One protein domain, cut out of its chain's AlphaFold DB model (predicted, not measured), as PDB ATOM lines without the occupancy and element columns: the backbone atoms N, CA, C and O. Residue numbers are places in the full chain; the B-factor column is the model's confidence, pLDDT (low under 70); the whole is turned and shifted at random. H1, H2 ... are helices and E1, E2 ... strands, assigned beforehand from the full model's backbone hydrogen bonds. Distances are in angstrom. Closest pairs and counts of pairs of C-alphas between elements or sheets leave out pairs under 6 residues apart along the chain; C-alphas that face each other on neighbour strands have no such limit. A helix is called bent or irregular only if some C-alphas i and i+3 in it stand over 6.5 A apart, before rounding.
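AT A GLANCE: This is residues 4 to 142 of the 305 residues of the protein "CLUMA_CG005442, isoform A" of Clunio marinus (UniProt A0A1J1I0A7). Two lobes stand end to end along one long axis: a strongly twisted three-strand antiparallel sheet, E1, E2 and E3, and a second lobe in which H1 covers one face of a small parallel sheet, E7, E4 and E8. The E5 and E6 hairpin lies at the far end of the second lobe, and residues 132 to 137 of H2 stick out from its side. The printed part has 139 residues with two named helices and eight named strands, in the order E1 E2 E3 E4 E5 E6 H1 E7 E8 H2; the class is mixed, helices and strands, with under half of the residues in named elements. The whole is loose, with a radius of gyration of the C-alphas of 19.6 A, and elongated, spanning 68 by 35 by 23 A.

IN THESE COORDINATES: E1 is residues 11 to 16, beginning at C-alpha 11 (26.183, -53.030, -39.660). E2 is residues 19 to 26, 21.3 A long, and E3 residues 37 to 45, 23.6 A. E4 is residues 68 to 74, 19.8 A, beginning at C-alpha 68 (10.713, -37.089, -48.131). E5 is residues 81 to 84 and E6 residues 90 to 93. H1 is residues 95 to 106, 17.7 A; it is irregular, but only just, with C-alphas 102 and 105 6.8 A apart. E7 is residues 110 to 116, 19.9 A, and E8 residues 127 to 129. H2 is residues 132 to 140, irregular with C-alphas 133 and 136 7.9 A apart, ending at C-alpha 140 (4.988, -65.034, -43.669).

HOW THE PARTS SIT: E1, E2 and E3 form a meander, each strand the antiparallel neighbour of the one before; N 14 and O 21 are 2.9 A apart, and N 24 and O 39 2.8 A. E1 is apart from E4. In the sheet E7, E4, E8, E4 is the inner strand; it is parallel to E7 at 23 degrees, with N 71 and O 112 2.8 A apart, and to E8 at 24 degrees, with N 129 and O 72 2.8 A apart. H1 is on this sheet at a height of 9.3 A, over E4 and only just over E7, on which 3 of its C-alphas fall, making two layers, a helix on one face of a sheet. On the local plane it runs along E4 at 12 degrees. The closest C-alphas of H1 and E7 are those of Ala 104 and Thr 110, 6.6 A apart. E5 and E6 form a hairpin, with N 83 and O 91 2.8 A apart. H2 is not on either three-strand sheet. Of the O i to N i+4 pairs, 6 of 8 in H1 and 3 of 5 in H2 are within hydrogen-bond range.

THE WHOLE: The two C-alphas farthest apart, of Thr 47 and Glu 86, are 69.6 A apart. The printed part has no cut. The link from E3 to E4, residues 46 to 67, is long; its residues 50 to 51 pair antiparallel with 44 to 45 of E3. Mean pLDDT of the printed part is 76.1; residues 4 to 11, 30 to 31, 118 to 124 and 130 to 142 are under 70.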
ATOM      1  N   PHE A   4       4.875 -48.901 -37.787       34.47
ATOM      2  CA  PHE A   4       5.730 -48.157 -38.703       34.47
ATOM      3  C   PHE A   4       7.008 -48.961 -38.940       34.47
ATOM      4  O   PHE A   4       7.825 -49.115 -38.040       34.47
ATOM      5  N   ARG A   5       7.176 -49.541 -40.131       36.38
ATOM      6  CA  ARG A   5       8.315 -50.412 -40.472       36.38
ATOM      7  C   ARG A   5       9.495 -49.613 -41.052       36.38
ATOM      8  O   ARG A   5       9.404 -49.165 -42.190       36.38
ATOM      9  N   TRP A   6      10.597 -49.499 -40.304       38.78
ATOM     10  CA  TRP A   6      11.882 -48.940 -40.757       38.78
ATOM     11  C   TRP A   6      12.907 -50.030 -41.121       38.78
ATOM     12  O   TRP A   6      12.795 -51.193 -40.735       38.78
ATOM     13  N   LEU A   7      13.897 -49.658 -41.935       38.75
ATOM     14  CA  LEU A   7      14.807 -50.553 -42.655       38.75
ATOM     15  C   LEU A   7      16.139 -50.823 -41.921       38.75
ATOM     16  O   LEU A   7      16.985 -49.940 -41.845       38.75
ATOM     17  N   GLY A   8      16.360 -52.085 -41.530       46.19
ATOM     18  CA  GLY A   8      17.655 -52.793 -41.525       46.19
ATOM     19  C   GLY A   8      18.766 -52.315 -40.575       46.19
ATOM     20  O   GLY A   8      19.510 -51.370 -40.870       46.19
ATOM     21  N   LEU A   9      18.987 -53.080 -39.501       51.78
ATOM     22  CA  LEU A   9      20.241 -53.153 -38.735       51.78
ATOM     23  C   LEU A   9      21.332 -53.857 -39.568       51.78
ATOM     24  O   LEU A   9      21.728 -54.978 -39.293       51.78
ATOM     25  N   ASN A  10      21.794 -53.205 -40.634       60.81
ATOM     26  CA  ASN A  10      22.888 -53.703 -41.465       60.81
ATOM     27  C   ASN A  10      24.177 -52.961 -41.092       60.81
ATOM     28  O   ASN A  10      24.547 -51.989 -41.763       60.81
ATOM     29  N   SER A  11      24.796 -53.365 -39.983       66.94
ATOM     30  CA  SER A  11      26.183 -53.030 -39.660       66.94
ATOM     31  C   SER A  11      27.098 -54.153 -40.154       66.94
ATOM     32  O   SER A  11      26.800 -55.333 -40.009       66.94
ATOM     33  N   PHE A  12      28.203 -53.776 -40.784       76.44
ATOM     34  CA  PHE A  12      29.184 -54.680 -41.362       76.44
ATOM     35  C   PHE A  12      30.562 -54.302 -40.860       76.44
ATOM     36  O   PHE A  12      30.907 -53.121 -40.769       76.44
ATOM     37  N   LEU A  13      31.366 -55.316 -40.593       78.19
ATOM     38  CA  LEU A  13      32.759 -55.149 -40.239       78.19
ATOM     39  C   LEU A  13      33.584 -55.309 -41.518       78.19
ATOM     40  O   LEU A  13      33.502 -56.331 -42.194       78.19
ATOM     41  N   VAL A  14      34.311 -54.262 -41.902       81.94
ATOM     42  CA  VAL A  14      35.055 -54.204 -43.164       81.94
ATOM     43  C   VAL A  14      36.496 -53.817 -42.876       81.94
ATOM     44  O   VAL A  14      36.750 -52.819 -42.204       81.94
ATOM     45  N   LYS A  15      37.454 -54.570 -43.424       79.06
ATOM     46  CA  LYS A  15      38.874 -54.210 -43.375       79.06
ATOM     47  C   LYS A  15      39.184 -53.241 -44.517       79.06
ATOM     48  O   LYS A  15      39.019 -53.583 -45.684       79.06
ATOM     49  N   VAL A  16      39.600 -52.017 -44.196       77.88
ATOM     50  CA  VAL A  16      39.928 -50.970 -45.179       77.88
ATOM     51  C   VAL A  16      41.356 -50.500 -44.929       77.88
ATOM     52  O   VAL A  16      41.647 -49.981 -43.855       77.88
ATOM     53  N   LYS A  17      42.247 -50.667 -45.919       77.44
ATOM     54  CA  LYS A  17      43.670 -50.270 -45.834       77.44
ATOM     55  C   LYS A  17      44.361 -50.776 -44.552       77.44
ATOM     56  O   LYS A  17      45.009 -50.014 -43.844       77.44
ATOM     57  N   GLY A  18      44.154 -52.049 -44.215       72.62
ATOM     58  CA  GLY A  18      44.754 -52.681 -43.036       72.62
ATOM     59  C   GLY A  18      43.995 -52.485 -41.721       72.62
ATOM     60  O   GLY A  18      44.162 -53.314 -40.847       72.62
ATOM     61  N   LYS A  19      43.099 -51.494 -41.598       75.88
ATOM     62  CA  LYS A  19      42.349 -51.218 -40.357       75.88
ATOM     63  C   LYS A  19      40.946 -51.830 -40.383       75.88
ATOM     64  O   LYS A  19      40.255 -51.770 -41.403       75.88
ATOM     65  N   LEU A  20      40.503 -52.384 -39.256       81.62
ATOM     66  CA  LEU A  20      39.138 -52.883 -39.055       81.62
ATOM     67  C   LEU A  20      38.178 -51.708 -38.800       81.62
ATOM     68  O   LEU A  20      38.363 -50.919 -37.873       81.62
ATOM     69  N   VAL A  21      37.150 -51.576 -39.643       84.00
ATOM     70  CA  VAL A  21      36.169 -50.486 -39.584       84.00
ATOM     71  C   VAL A  21      34.763 -51.062 -39.522       84.00
ATOM     72  O   VAL A  21      34.355 -51.846 -40.381       84.00
ATOM     73  N   LEU A  22      33.991 -50.618 -38.540       83.25
ATOM     74  CA  LEU A  22      32.566 -50.891 -38.462       83.25
ATOM     75  C   LEU A  22      31.820 -49.874 -39.324       83.25
ATOM     76  O   LEU A  22      31.889 -48.669 -39.082       83.25
ATOM     77  N   LYS A  23      31.097 -50.346 -40.335       81.75
ATOM     78  CA  LYS A  23      30.267 -49.522 -41.220       81.75
ATOM     79  C   LYS A  23      28.801 -49.889 -41.054       81.75
ATOM     80  O   LYS A  23      28.478 -51.041 -40.816       81.75
ATOM     81  N   SER A  24      27.899 -48.939 -41.248       79.44
ATOM     82  CA  SER A  24      26.461 -49.203 -41.348       79.44
ATOM     83  C   SER A  24      25.872 -48.502 -42.554       79.44
ATOM     84  O   SER A  24      26.325 -47.435 -42.963       79.44
ATOM     85  N   ILE A  25      24.811 -49.087 -43.096       76.38
ATOM     86  CA  ILE A  25      24.015 -48.447 -44.140       76.38
ATOM     87  C   ILE A  25      23.164 -47.335 -43.519       76.38
ATOM     88  O   ILE A  25      22.380 -47.590 -42.597       76.38
ATOM     89  N   SER A  26      23.288 -46.129 -44.073       72.94
ATOM     90  CA  SER A  26      22.317 -45.041 -43.952       72.94
ATOM     91  C   SER A  26      21.579 -44.868 -45.283       72.94
ATOM     92  O   SER A  26      22.190 -44.935 -46.350       72.94
ATOM     93  N   ARG A  27      20.254 -44.695 -45.230       70.69
ATOM     94  CA  ARG A  27      19.386 -44.511 -46.413       70.69
ATOM     95  C   ARG A  27      18.948 -43.063 -46.636       70.69
ATOM     96  O   ARG A  27      18.474 -42.731 -47.719       70.69
ATOM     97  N   PHE A  28      19.090 -42.225 -45.616       73.56
ATOM     98  CA  PHE A  28      18.603 -40.852 -45.597       73.56
ATOM     99  C   PHE A  28      19.791 -39.963 -45.242       73.56
ATOM    100  O   PHE A  28      20.149 -39.808 -44.080       73.56
ATOM    101  N   SER A  29      20.492 -39.509 -46.280       70.62
ATOM    102  CA  SER A  29      21.657 -38.632 -46.180       70.62
ATOM    103  C   SER A  29      21.644 -37.675 -47.363       70.62
ATOM    104  O   SER A  29      21.525 -38.115 -48.510       70.62
ATOM    105  N   GLN A  30      21.836 -36.387 -47.108       69.75
ATOM    106  CA  GLN A  30      22.008 -35.388 -48.160       69.75
ATOM    107  C   GLN A  30      23.249 -35.705 -49.030       69.75
ATOM    108  O   GLN A  30      24.188 -36.374 -48.567       69.75
ATOM    109  N   PRO A  31      23.270 -35.311 -50.319       68.81
ATOM    110  CA  PRO A  31      22.206 -34.637 -51.083       68.81
ATOM    111  C   PRO A  31      21.125 -35.577 -51.667       68.81
ATOM    112  O   PRO A  31      20.070 -35.105 -52.070       68.81
ATOM    113  N   ASN A  32      21.340 -36.900 -51.685       73.38
ATOM    114  CA  ASN A  32      20.428 -37.866 -52.319       73.38
ATOM    115  C   ASN A  32      19.692 -38.736 -51.291       73.38
ATOM    116  O   ASN A  32      20.168 -39.808 -50.896       73.38
ATOM    117  N   CYS A  33      18.485 -38.311 -50.924       72.19
ATOM    118  CA  CYS A  33      17.551 -39.106 -50.131       72.19
ATOM    119  C   CYS A  33      17.206 -40.421 -50.857       72.19
ATOM    120  O   CYS A  33      16.939 -40.417 -52.057       72.19
ATOM    121  N   ARG A  34      17.195 -41.552 -50.133       71.38
ATOM    122  CA  ARG A  34      16.938 -42.930 -50.624       71.38
ATOM    123  C   ARG A  34      18.108 -43.649 -51.306       71.38
ATOM    124  O   ARG A  34      17.943 -44.800 -51.718       71.38
ATOM    125  N   THR A  35      19.297 -43.050 -51.370       73.12
ATOM    126  CA  THR A  35      20.512 -43.790 -51.753       73.12
ATOM    127  C   THR A  35      21.107 -44.502 -50.540       73.12
ATOM    128  O   THR A  35      21.239 -43.923 -49.463       73.12
ATOM    129  N   GLN A  36      21.444 -45.785 -50.684       73.88
ATOM    130  CA  GLN A  36      22.139 -46.521 -49.627       73.88
ATOM    131  C   GLN A  36      23.603 -46.087 -49.609       73.88
ATOM    132  O   GLN A  36      24.351 -46.396 -50.534       73.88
ATOM    133  N   LYS A  37      24.014 -45.380 -48.555       74.62
ATOM    134  CA  LYS A  37      25.411 -45.005 -48.324       74.62
ATOM    135  C   LYS A  37      25.962 -45.759 -47.120       74.62
ATOM    136  O   LYS A  37      25.308 -45.872 -46.084       74.62
ATOM    137  N   LEU A  38      27.184 -46.263 -47.254       77.62
ATOM    138  CA  LEU A  38      27.933 -46.858 -46.152       77.62
ATOM    139  C   LEU A  38      28.595 -45.740 -45.343       77.62
ATOM    140  O   LEU A  38      29.470 -45.044 -45.852       77.62
ATOM    141  N   LYS A  39      28.196 -45.589 -44.081       79.44
ATOM    142  CA  LYS A  39      28.810 -44.665 -43.121       79.44
ATOM    143  C   LYS A  39      29.694 -45.461 -42.162       79.44
ATOM    144  O   LYS A  39      29.239 -46.462 -41.613       79.44
ATOM    145  N   ALA A  40      30.948 -45.047 -41.980       82.94
ATOM    146  CA  ALA A  40      31.801 -45.601 -40.931       82.94
ATOM    147  C   ALA A  40      31.283 -45.124 -39.566       82.94
ATOM    148  O   ALA A  40      31.091 -43.927 -39.372       82.94
ATOM    149  N   ILE A  41      30.995 -46.070 -38.675       84.12
ATOM    150  CA  ILE A  41      30.538 -45.817 -37.304       84.12
ATOM    151  C   ILE A  41      31.745 -45.767 -36.374       84.12
ATOM    152  O   ILE A  41      31.868 -44.859 -35.564       84.12
ATOM    153  N   ASN A  42      32.620 -46.768 -36.481       86.12
ATOM    154  CA  ASN A  42      33.660 -46.993 -35.492       86.12
ATOM    155  C   ASN A  42      34.911 -47.590 -36.138       86.12
ATOM    156  O   ASN A  42      34.836 -48.291 -37.151       86.12
ATOM    157  N   TYR A  43      36.055 -47.321 -35.525       87.38
ATOM    158  CA  TYR A  43      37.365 -47.781 -35.961       87.38
ATOM    159  C   TYR A  43      37.986 -48.608 -34.846       87.38
ATOM    160  O   TYR A  43      37.955 -48.212 -33.679       87.38
ATOM    161  N   PHE A  44      38.549 -49.755 -35.203       84.19
ATOM    162  CA  PHE A  44      39.295 -50.581 -34.270       84.19
ATOM    163  C   PHE A  44      40.776 -50.208 -34.330       84.19
ATOM    164  O   PHE A  44      41.370 -50.169 -35.412       84.19
ATOM    165  N   SER A  45      41.363 -49.914 -33.169       83.25
ATOM    166  CA  SER A  45      42.794 -49.664 -33.041       83.25
ATOM    167  C   SER A  45      43.511 -50.963 -32.695       83.25
ATOM    168  O   SER A  45      43.349 -51.489 -31.595       83.25
ATOM    169  N   GLU A  46      44.317 -51.468 -33.629       79.19
ATOM    170  CA  GLU A  46      45.071 -52.715 -33.451       79.19
ATOM    171  C   GLU A  46      46.184 -52.582 -32.397       79.19
ATOM    172  O   GLU A  46      46.491 -53.558 -31.724       79.19
ATOM    173  N   THR A  47      46.728 -51.377 -32.174       79.94
ATOM    174  CA  THR A  47      47.800 -51.140 -31.187       79.94
ATOM    175  C   THR A  47      47.319 -51.232 -29.741       79.94
ATOM    176  O   THR A  47      48.033 -51.739 -28.885       79.94
ATOM    177  N   ASN A  48      46.097 -50.766 -29.473       81.06
ATOM    178  CA  ASN A  48      45.521 -50.718 -28.126       81.06
ATOM    179  C   ASN A  48      44.446 -51.795 -27.906       81.06
ATOM    180  O   ASN A  48      43.819 -51.808 -26.846       81.06
ATOM    181  N   LEU A  49      44.191 -52.639 -28.918       83.12
ATOM    182  CA  LEU A  49      43.137 -53.663 -28.954       83.12
ATOM    183  C   LEU A  49      41.762 -53.140 -28.498       83.12
ATOM    184  O   LEU A  49      40.997 -53.832 -27.825       83.12
ATOM    185  N   LYS A  50      41.441 -51.891 -28.853       86.12
ATOM    186  CA  LYS A  50      40.225 -51.195 -28.413       86.12
ATOM    187  C   LYS A  50      39.548 -50.472 -29.568       86.12
ATOM    188  O   LYS A  50      40.190 -49.973 -30.494       86.12
ATOM    189  N   TRP A  51      38.224 -50.400 -29.484       84.38
ATOM    190  CA  TRP A  51      37.409 -49.568 -30.359       84.38
ATOM    191  C   TRP A  51      37.543 -48.095 -29.979       84.38
ATOM    192  O   TRP A  51      37.671 -47.760 -28.804       84.38
ATOM    193  N   SER A  52      37.493 -47.218 -30.980       85.94
ATOM    194  CA  SER A  52      37.617 -45.771 -30.782       85.94
ATOM    195  C   SER A  52      36.423 -45.154 -30.048       85.94
ATOM    196  O   SER A  52      36.567 -44.093 -29.452       85.94
ATOM    197  N   SER A  53      35.247 -45.783 -30.118       85.12
ATOM    198  CA  SER A  53      34.014 -45.337 -29.462       85.12
ATOM    199  C   SER A  53      33.256 -46.525 -28.868       85.12
ATOM    200  O   SER A  53      33.393 -47.655 -29.341       85.12
ATOM    201  N   SER A  54      32.430 -46.275 -27.852       83.31
ATOM    202  CA  SER A  54      31.445 -47.233 -27.332       83.31
ATOM    203  C   SER A  54      30.167 -47.299 -28.182       83.31
ATOM    204  O   SER A  54      29.344 -48.190 -27.989       83.31
ATOM    205  N   GLN A  55      29.990 -46.386 -29.143       77.94
ATOM    206  CA  GLN A  55      28.845 -46.380 -30.053       77.94
ATOM    207  C   GLN A  55      29.078 -47.351 -31.217       77.94
ATOM    208  O   GLN A  55      29.822 -47.078 -32.160       77.94
ATOM    209  N   PHE A  56      28.426 -48.510 -31.150       79.62
ATOM    210  CA  PHE A  56      28.467 -49.537 -32.201       79.62
ATOM    211  C   PHE A  56      27.299 -49.445 -33.188       79.62
ATOM    212  O   PHE A  56      27.339 -50.044 -34.265       79.62
ATOM    213  N   PHE A  57      26.271 -48.672 -32.851       76.06
ATOM    214  CA  PHE A  57      25.071 -48.506 -33.656       76.06
ATOM    215  C   PHE A  57      24.894 -47.041 -34.020       76.06
ATOM    216  O   PHE A  57      25.245 -46.150 -33.255       76.06
ATOM    217  N   LEU A  58      24.385 -46.809 -35.227       73.25
ATOM    218  CA  LEU A  58      24.035 -45.469 -35.668       73.25
ATOM    219  C   LEU A  58      22.599 -45.175 -35.231       73.25
ATOM    220  O   LEU A  58      21.718 -45.987 -35.529       73.25
ATOM    221  N   ASP A  59      22.357 -44.005 -34.647       71.06
ATOM    222  CA  ASP A  59      20.999 -43.506 -34.436       71.06
ATOM    223  C   ASP A  59      20.408 -43.093 -35.787       71.06
ATOM    224  O   ASP A  59      20.736 -42.066 -36.380       71.06
ATOM    225  N   LYS A  60      19.596 -43.990 -36.354       72.06
ATOM    226  CA  LYS A  60      19.016 -43.837 -37.701       72.06
ATOM    227  C   LYS A  60      17.700 -43.055 -37.709       72.06
ATOM    228  O   LYS A  60      17.150 -42.865 -38.791       72.06
ATOM    229  N   ILE A  61      17.171 -42.698 -36.538       70.69
ATOM    230  CA  ILE A  61      15.799 -42.194 -36.361       70.69
ATOM    231  C   ILE A  61      15.784 -40.727 -35.906       70.69
ATOM    232  O   ILE A  61      14.782 -40.049 -36.109       70.69
ATOM    233  N   ASP A  62      16.895 -40.210 -35.381       72.00
ATOM    234  CA  ASP A  62      16.935 -38.874 -34.773       72.00
ATOM    235  C   ASP A  62      16.802 -37.735 -35.789       72.00
ATOM    236  O   ASP A  62      16.246 -36.688 -35.477       72.00
ATOM    237  N   ASN A  63      17.319 -37.907 -37.011       81.88
ATOM    238  CA  ASN A  63      17.293 -36.847 -38.016       81.88
ATOM    239  C   ASN A  63      17.342 -37.400 -39.447       81.88
ATOM    240  O   ASN A  63      18.338 -37.990 -39.874       81.88
ATOM    241  N   PHE A  64      16.288 -37.138 -40.217       82.38
ATOM    242  CA  PHE A  64      16.162 -37.524 -41.625       82.38
ATOM    243  C   PHE A  64      16.585 -36.427 -42.610       82.38
ATOM    244  O   PHE A  64      16.437 -36.603 -43.819       82.38
ATOM    245  N   GLN A  65      17.157 -35.324 -42.119       84.31
ATOM    246  CA  GLN A  65      17.786 -34.264 -42.916       84.31
ATOM    247  C   GLN A  65      16.854 -33.631 -43.967       84.31
ATOM    248  O   GLN A  65      17.295 -33.266 -45.059       84.31
ATOM    249  N   GLY A  66      15.559 -33.533 -43.653       85.06
ATOM    250  CA  GLY A  66      14.522 -32.985 -44.530       85.06
ATOM    251  C   GLY A  66      14.059 -33.930 -45.645       85.06
ATOM    252  O   GLY A  66      13.262 -33.529 -46.493       85.06
ATOM    253  N   CYS A  67      14.527 -35.183 -45.671       86.25
ATOM    254  CA  CYS A  67      14.156 -36.137 -46.713       86.25
ATOM    255  C   CYS A  67      12.650 -36.451 -46.732       86.25
ATOM    256  O   CYS A  67      12.008 -36.563 -45.689       86.25
ATOM    257  N   GLU A  68      12.105 -36.663 -47.934       87.81
ATOM    258  CA  GLU A  68      10.713 -37.089 -48.131       87.81
ATOM    259  C   GLU A  68      10.547 -38.582 -47.833       87.81
ATOM    260  O   GLU A  68      11.146 -39.436 -48.500       87.81
ATOM    261  N   ILE A  69       9.677 -38.900 -46.876       86.12
ATOM    262  CA  ILE A  69       9.363 -40.271 -46.470       86.12
ATOM    263  C   ILE A  69       7.970 -40.646 -46.965       86.12
ATOM    264  O   ILE A  69       6.978 -39.973 -46.668       86.12
ATOM    265  N   ILE A  70       7.892 -41.754 -47.708       85.31
ATOM    266  CA  ILE A  70       6.627 -42.264 -48.243       85.31
ATOM    267  C   ILE A  70       6.011 -43.263 -47.268       85.31
ATOM    268  O   ILE A  70       6.464 -44.410 -47.156       85.31
ATOM    269  N   PHE A  71       4.917 -42.849 -46.638       85.69
ATOM    270  CA  PHE A  71       4.084 -43.688 -45.788       85.69
ATOM    271  C   PHE A  71       2.979 -44.347 -46.611       85.69
ATOM    272  O   PHE A  71       2.180 -43.680 -47.272       85.69
ATOM    273  N   GLY A  72       2.936 -45.676 -46.577       83.00
ATOM    274  CA  GLY A  72       1.936 -46.489 -47.259       83.00
ATOM    275  C   GLY A  72       1.030 -47.225 -46.291       83.00
ATOM    276  O   GLY A  72       1.489 -47.708 -45.262       83.00
ATOM    277  N   GLY A  73      -0.241 -47.387 -46.644       80.62
ATOM    278  CA  GLY A  73      -1.192 -48.108 -45.803       80.62
ATOM    279  C   GLY A  73      -2.516 -48.399 -46.498       80.62
ATOM    280  O   GLY A  73      -2.684 -48.174 -47.700       80.62
ATOM    281  N   PHE A  74      -3.463 -48.912 -45.718       79.88
ATOM    282  CA  PHE A  74      -4.841 -49.135 -46.152       79.88
ATOM    283  C   PHE A  74      -5.778 -48.134 -45.489       79.88
ATOM    284  O   PHE A  74      -5.621 -47.841 -44.303       79.88
ATOM    285  N   PHE A  75      -6.778 -47.658 -46.233       83.94
ATOM    286  CA  PHE A  75      -7.860 -46.875 -45.640       83.94
ATOM    287  C   PHE A  75      -8.718 -47.765 -44.742       83.94
ATOM    288  O   PHE A  75      -9.249 -48.789 -45.181       83.94
ATOM    289  N   ARG A  76      -8.827 -47.383 -43.472       81.25
ATOM    290  CA  ARG A  76      -9.656 -48.038 -42.466       81.25
ATOM    291  C   ARG A  76      -9.978 -47.043 -41.361       81.25
ATOM    292  O   ARG A  76      -9.074 -46.591 -40.667       81.25
ATOM    293  N   PHE A  77     -11.256 -46.747 -41.166       83.88
ATOM    294  CA  PHE A  77     -11.710 -45.954 -40.028       83.88
ATOM    295  C   PHE A  77     -11.434 -46.697 -38.702       83.88
ATOM    296  O   PHE A  77     -11.611 -47.921 -38.668       83.88
ATOM    297  N   PRO A  78     -10.990 -46.017 -37.624       87.81
ATOM    298  CA  PRO A  78     -10.629 -44.592 -37.515       87.81
ATOM    299  C   PRO A  78      -9.136 -44.295 -37.797       87.81
ATOM    300  O   PRO A  78      -8.648 -43.195 -37.555       87.81
ATOM    301  N   PHE A  79      -8.376 -45.277 -38.283       83.25
ATOM    302  CA  PHE A  79      -6.920 -45.191 -38.437       83.25
ATOM    303  C   PHE A  79      -6.459 -44.301 -39.596       83.25
ATOM    304  O   PHE A  79      -5.473 -43.584 -39.451       83.25
ATOM    305  N   ALA A  80      -7.127 -44.390 -40.745       87.69
ATOM    306  CA  ALA A  80      -6.903 -43.532 -41.903       87.69
ATOM    307  C   ALA A  80      -8.135 -43.565 -42.810       87.69
ATOM    308  O   ALA A  80      -8.536 -44.639 -43.266       87.69
ATOM    309  N   TYR A  81      -8.726 -42.414 -43.091       88.56
ATOM    310  CA  TYR A  81      -9.887 -42.271 -43.961       88.56
ATOM    311  C   TYR A  81      -9.823 -40.950 -44.735       88.56
ATOM    312  O   TYR A  81      -8.982 -40.093 -44.483       88.56
ATOM    313  N   GLU A  82     -10.658 -40.852 -45.760       89.62
ATOM    314  CA  GLU A  82     -10.798 -39.650 -46.575       89.62
ATOM    315  C   GLU A  82     -11.923 -38.802 -45.986       89.62
ATOM    316  O   GLU A  82     -13.019 -39.307 -45.746       89.62
ATOM    317  N   GLU A  83     -11.644 -37.526 -45.768       88.06
ATOM    318  CA  GLU A  83     -12.581 -36.537 -45.263       88.06
ATOM    319  C   GLU A  83     -12.712 -35.414 -46.292       88.06
ATOM    320  O   GLU A  83     -11.716 -34.890 -46.803       88.06
ATOM    321  N   LEU A  84     -13.952 -35.080 -46.644       88.44
ATOM    322  CA  LEU A  84     -14.240 -34.005 -47.580       88.44
ATOM    323  C   LEU A  84     -14.229 -32.678 -46.821       88.44
ATOM    324  O   LEU A  84     -15.028 -32.485 -45.912       88.44
ATOM    325  N   GLN A  85     -13.337 -31.769 -47.203       88.50
ATOM    326  CA  GLN A  85     -13.344 -30.409 -46.672       88.50
ATOM    327  C   GLN A  85     -14.368 -29.530 -47.398       88.50
ATOM    328  O   GLN A  85     -14.759 -29.817 -48.532       88.50
ATOM    329  N   GLU A  86     -14.733 -28.408 -46.774       84.56
ATOM    330  CA  GLU A  86     -15.636 -27.386 -47.332       84.56
ATOM    331  C   GLU A  86     -15.202 -26.918 -48.733       84.56
ATOM    332  O   GLU A  86     -16.029 -26.730 -49.623       84.56
ATOM    333  N   ASN A  87     -13.891 -26.872 -48.982       87.88
ATOM    334  CA  ASN A  87     -13.297 -26.494 -50.268       87.88
ATOM    335  C   ASN A  87     -13.390 -27.590 -51.352       87.88
ATOM    336  O   ASN A  87     -12.708 -27.504 -52.373       87.88
ATOM    337  N   LYS A  88     -14.183 -28.653 -51.139       86.19
ATOM    338  CA  LYS A  88     -14.279 -29.858 -51.993       86.19
ATOM    339  C   LYS A  88     -12.951 -30.608 -52.180       86.19
ATOM    340  O   LYS A  88     -12.839 -31.479 -53.041       86.19
ATOM    341  N   THR A  89     -11.946 -30.306 -51.363       86.75
ATOM    342  CA  THR A  89     -10.672 -31.021 -51.320       86.75
ATOM    343  C   THR A  89     -10.787 -32.234 -50.407       86.75
ATOM    344  O   THR A  89     -11.354 -32.167 -49.317       86.75
ATOM    345  N   ILE A  90     -10.237 -33.366 -50.848       84.38
ATOM    346  CA  ILE A  90     -10.181 -34.582 -50.033       84.38
ATOM    347  C   ILE A  90      -8.920 -34.512 -49.176       84.38
ATOM    348  O   ILE A  90      -7.805 -34.568 -49.700       84.38
ATOM    349  N   LYS A  91      -9.093 -34.413 -47.859       88.81
ATOM    350  CA  LYS A  91      -8.003 -34.522 -46.892       88.81
ATOM    351  C   LYS A  91      -7.982 -35.940 -46.338       88.81
ATOM    352  O   LYS A  91      -9.012 -36.504 -45.992       88.81
ATOM    353  N   ILE A  92      -6.797 -36.535 -46.265       88.38
ATOM    354  CA  ILE A  92      -6.626 -37.822 -45.593       88.38
ATOM    355  C   ILE A  92      -6.407 -37.533 -44.107       88.38
ATOM    356  O   ILE A  92      -5.458 -36.828 -43.762       88.38
ATOM    357  N   THR A  93      -7.279 -38.056 -43.250       89.06
ATOM    358  CA  THR A  93      -7.260 -37.855 -41.794       89.06
ATOM    359  C   THR A  93      -7.364 -39.191 -41.054       89.06
ATOM    360  O   THR A  93      -7.628 -40.239 -41.653       89.06
ATOM    361  N   GLY A  94      -7.069 -39.187 -39.753       89.81
ATOM    362  CA  GLY A  94      -7.184 -40.356 -38.883       89.81
ATOM    363  C   GLY A  94      -5.961 -40.571 -37.999       89.81
ATOM    364  O   GLY A  94      -4.889 -40.018 -38.233       89.81
ATOM    365  N   TYR A  95      -6.109 -41.455 -37.012       88.44
ATOM    366  CA  TYR A  95      -5.133 -41.633 -35.932       88.44
ATOM    367  C   TYR A  95      -3.686 -41.856 -36.411       88.44
ATOM    368  O   TYR A  95      -2.752 -41.246 -35.897       88.44
ATOM    369  N   ASN A  96      -3.479 -42.713 -37.418       86.56
ATOM    370  CA  ASN A  96      -2.130 -42.989 -37.917       86.56
ATOM    371  C   ASN A  96      -1.557 -41.806 -38.709       86.56
ATOM    372  O   ASN A  96      -0.342 -41.652 -38.765       86.56
ATOM    373  N   VAL A  97      -2.410 -41.014 -39.358       89.25
ATOM    374  CA  VAL A  97      -2.005 -39.850 -40.159       89.25
ATOM    375  C   VAL A  97      -1.574 -38.716 -39.242       89.25
ATOM    376  O   VAL A  97      -0.510 -38.133 -39.445       89.25
ATOM    377  N   ASP A  98      -2.353 -38.468 -38.194       90.75
ATOM    378  CA  ASP A  98      -2.043 -37.451 -37.194       90.75
ATOM    379  C   ASP A  98      -0.733 -37.782 -36.478       90.75
ATOM    380  O   ASP A  98       0.138 -36.925 -36.356       90.75
ATOM    381  N   LEU A  99      -0.525 -39.055 -36.126       89.06
ATOM    382  CA  LEU A  99       0.729 -39.513 -35.534       89.06
ATOM    383  C   LEU A  99       1.947 -39.237 -36.434       89.06
ATOM    384  O   LEU A  99       2.984 -38.794 -35.946       89.06
ATOM    385  N   ILE A 100       1.835 -39.458 -37.748       89.00
ATOM    386  CA  ILE A 100       2.927 -39.173 -38.698       89.00
ATOM    387  C   ILE A 100       3.269 -37.691 -38.715       89.00
ATOM    388  O   ILE A 100       4.450 -37.339 -38.723       89.00
ATOM    389  N   ASN A 101       2.240 -36.846 -38.745       90.50
ATOM    390  CA  ASN A 101       2.396 -35.398 -38.790       90.50
ATOM    391  C   ASN A 101       2.992 -34.862 -37.484       90.50
ATOM    392  O   ASN A 101       3.810 -33.950 -37.528       90.50
ATOM    393  N   ILE A 102       2.640 -35.460 -36.341       91.12
ATOM    394  CA  ILE A 102       3.210 -35.116 -35.034       91.12
ATOM    395  C   ILE A 102       4.695 -35.487 -34.965       91.12
ATOM    396  O   ILE A 102       5.473 -34.715 -34.420       91.12
ATOM    397  N   ILE A 103       5.109 -36.633 -35.520       88.50
ATOM    398  CA  ILE A 103       6.509 -37.102 -35.464       88.50
ATOM    399  C   ILE A 103       7.410 -36.376 -36.483       88.50
ATOM    400  O   ILE A 103       8.612 -36.230 -36.252       88.50
ATOM    401  N   ALA A 104       6.844 -35.882 -37.588       90.56
ATOM    402  CA  ALA A 104       7.571 -35.196 -38.661       90.56
ATOM    403  C   ALA A 104       8.526 -34.072 -38.208       90.56
ATOM    404  O   ALA A 104       9.690 -34.108 -38.622       90.56
ATOM    405  N   PRO A 105       8.112 -33.107 -37.357       89.44
ATOM    406  CA  PRO A 105       9.010 -32.055 -36.885       89.44
ATOM    407  C   PRO A 105      10.133 -32.587 -35.986       89.44
ATOM    408  O   PRO A 105      11.249 -32.084 -36.065       89.44
ATOM    409  N   TYR A 106       9.878 -33.620 -35.174       89.25
ATOM    410  CA  TYR A 106      10.871 -34.150 -34.231       89.25
ATOM    411  C   TYR A 106      12.016 -34.884 -34.922       89.25
ATOM    412  O   TYR A 106      13.158 -34.754 -34.499       89.25
ATOM    413  N   ALA A 107      11.726 -35.632 -35.988       86.06
ATOM    414  CA  ALA A 107      12.749 -36.369 -36.727       86.06
ATOM    415  C   ALA A 107      13.179 -35.672 -38.032       86.06
ATOM    416  O   ALA A 107      13.927 -36.243 -38.828       86.06
ATOM    417  N   ASN A 108      12.729 -34.430 -38.256       88.50
ATOM    418  CA  ASN A 108      13.146 -33.567 -39.362       88.50
ATOM    419  C   ASN A 108      12.993 -34.228 -40.753       88.50
ATOM    420  O   ASN A 108      13.970 -34.412 -41.487       88.50
ATOM    421  N   TYR A 109      11.762 -34.618 -41.110       88.44
ATOM    422  CA  TYR A 109      11.411 -35.168 -42.429       88.44
ATOM    423  C   TYR A 109      10.160 -34.533 -43.031       88.44
ATOM    424  O   TYR A 109       9.313 -33.987 -42.326       88.44
ATOM    425  N   THR A 110      10.005 -34.680 -44.350       88.75
ATOM    426  CA  THR A 110       8.779 -34.302 -45.065       88.75
ATOM    427  C   THR A 110       7.898 -35.525 -45.322       88.75
ATOM    428  O   THR A 110       8.374 -36.625 -45.617       88.75
ATOM    429  N   VAL A 111       6.586 -35.355 -45.158       88.69
ATOM    430  CA  VAL A 111       5.613 -36.454 -45.173       88.69
ATOM    431  C   VAL A 111       4.989 -36.606 -46.556       88.69
ATOM    432  O   VAL A 111       4.400 -35.662 -47.078       88.69
ATOM    433  N   LYS A 112       4.999 -37.827 -47.107       88.94
ATOM    434  CA  LYS A 112       4.175 -38.194 -48.266       88.94
ATOM    435  C   LYS A 112       3.287 -39.388 -47.967       88.94
ATOM    436  O   LYS A 112       3.759 -40.496 -47.722       88.94
ATOM    437  N   ILE A 113       1.980 -39.169 -48.038       86.75
ATOM    438  CA  ILE A 113       0.965 -40.162 -47.685       86.75
ATOM    439  C   ILE A 113       0.452 -40.840 -48.957       86.75
ATOM    440  O   ILE A 113      -0.041 -40.185 -49.872       86.75
ATOM    441  N   SER A 114       0.551 -42.169 -49.031       83.31
ATOM    442  CA  SER A 114       0.003 -42.961 -50.136       83.31
ATOM    443  C   SER A 114      -0.775 -44.166 -49.611       83.31
ATOM    444  O   SER A 114      -0.280 -45.289 -49.534       83.31
ATOM    445  N   PHE A 115      -2.034 -43.919 -49.257       81.25
ATOM    446  CA  PHE A 115      -2.965 -44.951 -48.812       81.25
ATOM    447  C   PHE A 115      -3.782 -45.465 -49.997       81.25
ATOM    448  O   PHE A 115      -4.019 -44.752 -50.973       81.25
ATOM    449  N   SER A 116      -4.177 -46.737 -49.953       74.44
ATOM    450  CA  SER A 116      -4.981 -47.347 -51.013       74.44
ATOM    451  C   SER A 116      -6.184 -48.094 -50.453       74.44
ATOM    452  O   SER A 116      -6.095 -48.755 -49.419       74.44
ATOM    453  N   LYS A 117      -7.314 -48.018 -51.171       70.94
ATOM    454  CA  LYS A 117      -8.529 -48.804 -50.889       70.94
ATOM    455  C   LYS A 117      -8.417 -50.253 -51.395       70.94
ATOM    456  O   LYS A 117      -9.160 -51.117 -50.944       70.94
ATOM    457  N   ARG A 118      -7.508 -50.543 -52.338       67.44
ATOM    458  CA  ARG A 118      -7.325 -51.872 -52.964       67.44
ATOM    459  C   ARG A 118      -5.932 -52.439 -52.677       67.44
ATOM    460  O   ARG A 118      -5.063 -51.743 -52.158       67.44
ATOM    461  N   ARG A 119      -5.716 -53.723 -53.018       60.81
ATOM    462  CA  ARG A 119      -4.403 -54.397 -52.930       60.81
ATOM    463  C   ARG A 119      -3.321 -53.481 -53.501       60.81
ATOM    464  O   ARG A 119      -3.403 -53.079 -54.661       60.81
ATOM    465  N   LEU A 120      -2.313 -53.178 -52.688       59.97
ATOM    466  CA  LEU A 120      -1.194 -52.340 -53.102       59.97
ATOM    467  C   LEU A 120      -0.475 -53.043 -54.262       59.97
ATOM    468  O   LEU A 120       0.181 -54.069 -54.071       59.97
ATOM    469  N   ARG A 121      -0.614 -52.503 -55.483       53.62
ATOM    470  CA  ARG A 121       0.338 -52.763 -56.580       53.62
ATOM    471  C   ARG A 121       1.745 -52.423 -56.078       53.62
ATOM    472  O   ARG A 121       1.849 -51.630 -55.148       53.62
ATOM    473  N   LYS A 122       2.792 -53.008 -56.686       56.00
ATOM    474  CA  LYS A 122       4.241 -52.875 -56.375       56.00
ATOM    475  C   LYS A 122       4.742 -51.411 -56.249       56.00
ATOM    476  O   LYS A 122       5.592 -50.967 -57.010       56.00
ATOM    477  N   ARG A 123       4.221 -50.639 -55.302       60.19
ATOM    478  CA  ARG A 123       4.699 -49.319 -54.911       60.19
ATOM    479  C   ARG A 123       5.727 -49.532 -53.813       60.19
ATOM    480  O   ARG A 123       5.500 -50.305 -52.882       60.19
ATOM    481  N   ARG A 124       6.882 -48.886 -53.965       66.62
ATOM    482  CA  ARG A 124       7.894 -48.826 -52.913       66.62
ATOM    483  C   ARG A 124       7.430 -47.797 -51.891       66.62
ATOM    484  O   ARG A 124       7.308 -46.625 -52.221       66.62
ATOM    485  N   PHE A 125       7.139 -48.274 -50.689       73.25
ATOM    486  CA  PHE A 125       6.916 -47.441 -49.515       73.25
ATOM    487  C   PHE A 125       8.181 -47.485 -48.672       73.25
ATOM    488  O   PHE A 125       8.784 -48.556 -48.540       73.25
ATOM    489  N   ASP A 126       8.565 -46.343 -48.111       74.38
ATOM    490  CA  ASP A 126       9.657 -46.288 -47.142       74.38
ATOM    491  C   ASP A 126       9.181 -46.893 -45.820       74.38
ATOM    492  O   ASP A 126       9.886 -47.704 -45.218       74.38
ATOM    493  N   VAL A 127       7.935 -46.581 -45.441       76.06
ATOM    494  CA  VAL A 127       7.280 -47.111 -44.247       76.06
ATOM    495  C   VAL A 127       5.883 -47.627 -44.579       76.06
ATOM    496  O   VAL A 127       5.078 -46.933 -45.196       76.06
ATOM    497  N   PHE A 128       5.582 -48.859 -44.163       76.12
ATOM    498  CA  PHE A 128       4.271 -49.477 -44.366       76.12
ATOM    499  C   PHE A 128       3.512 -49.646 -43.050       76.12
ATOM    500  O   PHE A 128       4.027 -50.281 -42.130       76.12
ATOM    501  N   ILE A 129       2.278 -49.143 -43.021       74.44
ATOM    502  CA  ILE A 129       1.361 -49.178 -41.887       74.44
ATOM    503  C   ILE A 129       0.274 -50.207 -42.151       74.44
ATOM    504  O   ILE A 129      -0.677 -49.995 -42.907       74.44
ATOM    505  N   SER A 130       0.437 -51.365 -41.523       66.00
ATOM    506  CA  SER A 130      -0.540 -52.447 -41.571       66.00
ATOM    507  C   SER A 130      -1.634 -52.228 -40.529       66.00
ATOM    508  O   SER A 130      -1.285 -51.921 -39.401       66.00
ATOM    509  N   PRO A 131      -2.923 -52.460 -40.814       64.19
ATOM    510  CA  PRO A 131      -3.938 -52.551 -39.770       64.19
ATOM    511  C   PRO A 131      -3.761 -53.817 -38.895       64.19
ATOM    512  O   PRO A 131      -3.185 -54.806 -39.362       64.19
ATOM    513  N   PRO A 132      -4.341 -53.835 -37.671       58.75
ATOM    514  CA  PRO A 132      -4.178 -54.893 -36.662       58.75
ATOM    515  C   PRO A 132      -4.353 -56.327 -37.162       58.75
ATOM    516  O   PRO A 132      -3.640 -57.232 -36.753       58.75
ATOM    517  N   LEU A 133      -5.321 -56.522 -38.052       55.06
ATOM    518  CA  LEU A 133      -5.822 -57.832 -38.460       55.06
ATOM    519  C   LEU A 133      -5.128 -58.387 -39.710       55.06
ATOM    520  O   LEU A 133      -5.646 -59.310 -40.313       55.06
ATOM    521  N   LEU A 134      -4.009 -57.818 -40.162       55.34
ATOM    522  CA  LEU A 134      -3.259 -58.341 -41.318       55.34
ATOM    523  C   LEU A 134      -1.878 -58.891 -40.937       55.34
ATOM    524  O   LEU A 134      -1.083 -59.218 -41.819       55.34
ATOM    525  N   LEU A 135      -1.587 -59.015 -39.639       51.97
ATOM    526  CA  LEU A 135      -0.246 -59.343 -39.163       51.97
ATOM    527  C   LEU A 135       0.256 -60.714 -39.581       51.97
ATOM    528  O   LEU A 135       1.408 -60.820 -39.988       51.97
ATOM    529  N   HIS A 136      -0.582 -61.746 -39.513       48.72
ATOM    530  CA  HIS A 136      -0.098 -63.114 -39.694       48.72
ATOM    531  C   HIS A 136       0.406 -63.366 -41.131       48.72
ATOM    532  O   HIS A 136       1.440 -63.996 -41.360       48.72
ATOM    533  N   HIS A 137      -0.223 -62.726 -42.124       47.75
ATOM    534  CA  HIS A 137       0.262 -62.743 -43.509       47.75
ATOM    535  C   HIS A 137       1.481 -61.841 -43.754       47.75
ATOM    536  O   HIS A 137       2.283 -62.125 -44.647       47.75
ATOM    537  N   VAL A 138       1.642 -60.765 -42.977       48.91
ATOM    538  CA  VAL A 138       2.876 -59.962 -42.973       48.91
ATOM    539  C   VAL A 138       4.017 -60.766 -42.338       48.91
ATOM    540  O   VAL A 138       5.154 -60.638 -42.800       48.91
ATOM    541  N   GLN A 139       3.692 -61.659 -41.390       48.81
ATOM    542  CA  GLN A 139       4.616 -62.582 -40.735       48.81
ATOM    543  C   GLN A 139       5.236 -63.599 -41.694       48.81
ATOM    544  O   GLN A 139       6.446 -63.798 -41.711       48.81
ATOM    545  N   LYS A 140       4.447 -64.152 -42.618       49.66
ATOM    546  CA  LYS A 140       4.988 -65.034 -43.669       49.66
ATOM    547  C   LYS A 140       5.798 -64.304 -44.756       49.66
ATOM    548  O   LYS A 140       6.542 -64.942 -45.489       49.66
ATOM    549  N   ARG A 141       5.722 -62.968 -44.864       47.34
ATOM    550  CA  ARG A 141       6.557 -62.144 -45.780       47.34
ATOM    551  C   ARG A 141       7.800 -61.554 -45.090       47.34
ATOM    552  O   ARG A 141       8.280 -60.483 -45.470       47.34
ATOM    553  N   HIS A 142       8.296 -62.198 -44.036       45.41
ATOM    554  CA  HIS A 142       9.295 -61.636 -43.121       45.41
ATOM    555  C   HIS A 142      10.753 -61.646 -43.574       45.41
ATOM    556  O   HIS A 142      11.573 -61.041 -42.894       45.41
TER     557      HIS A 142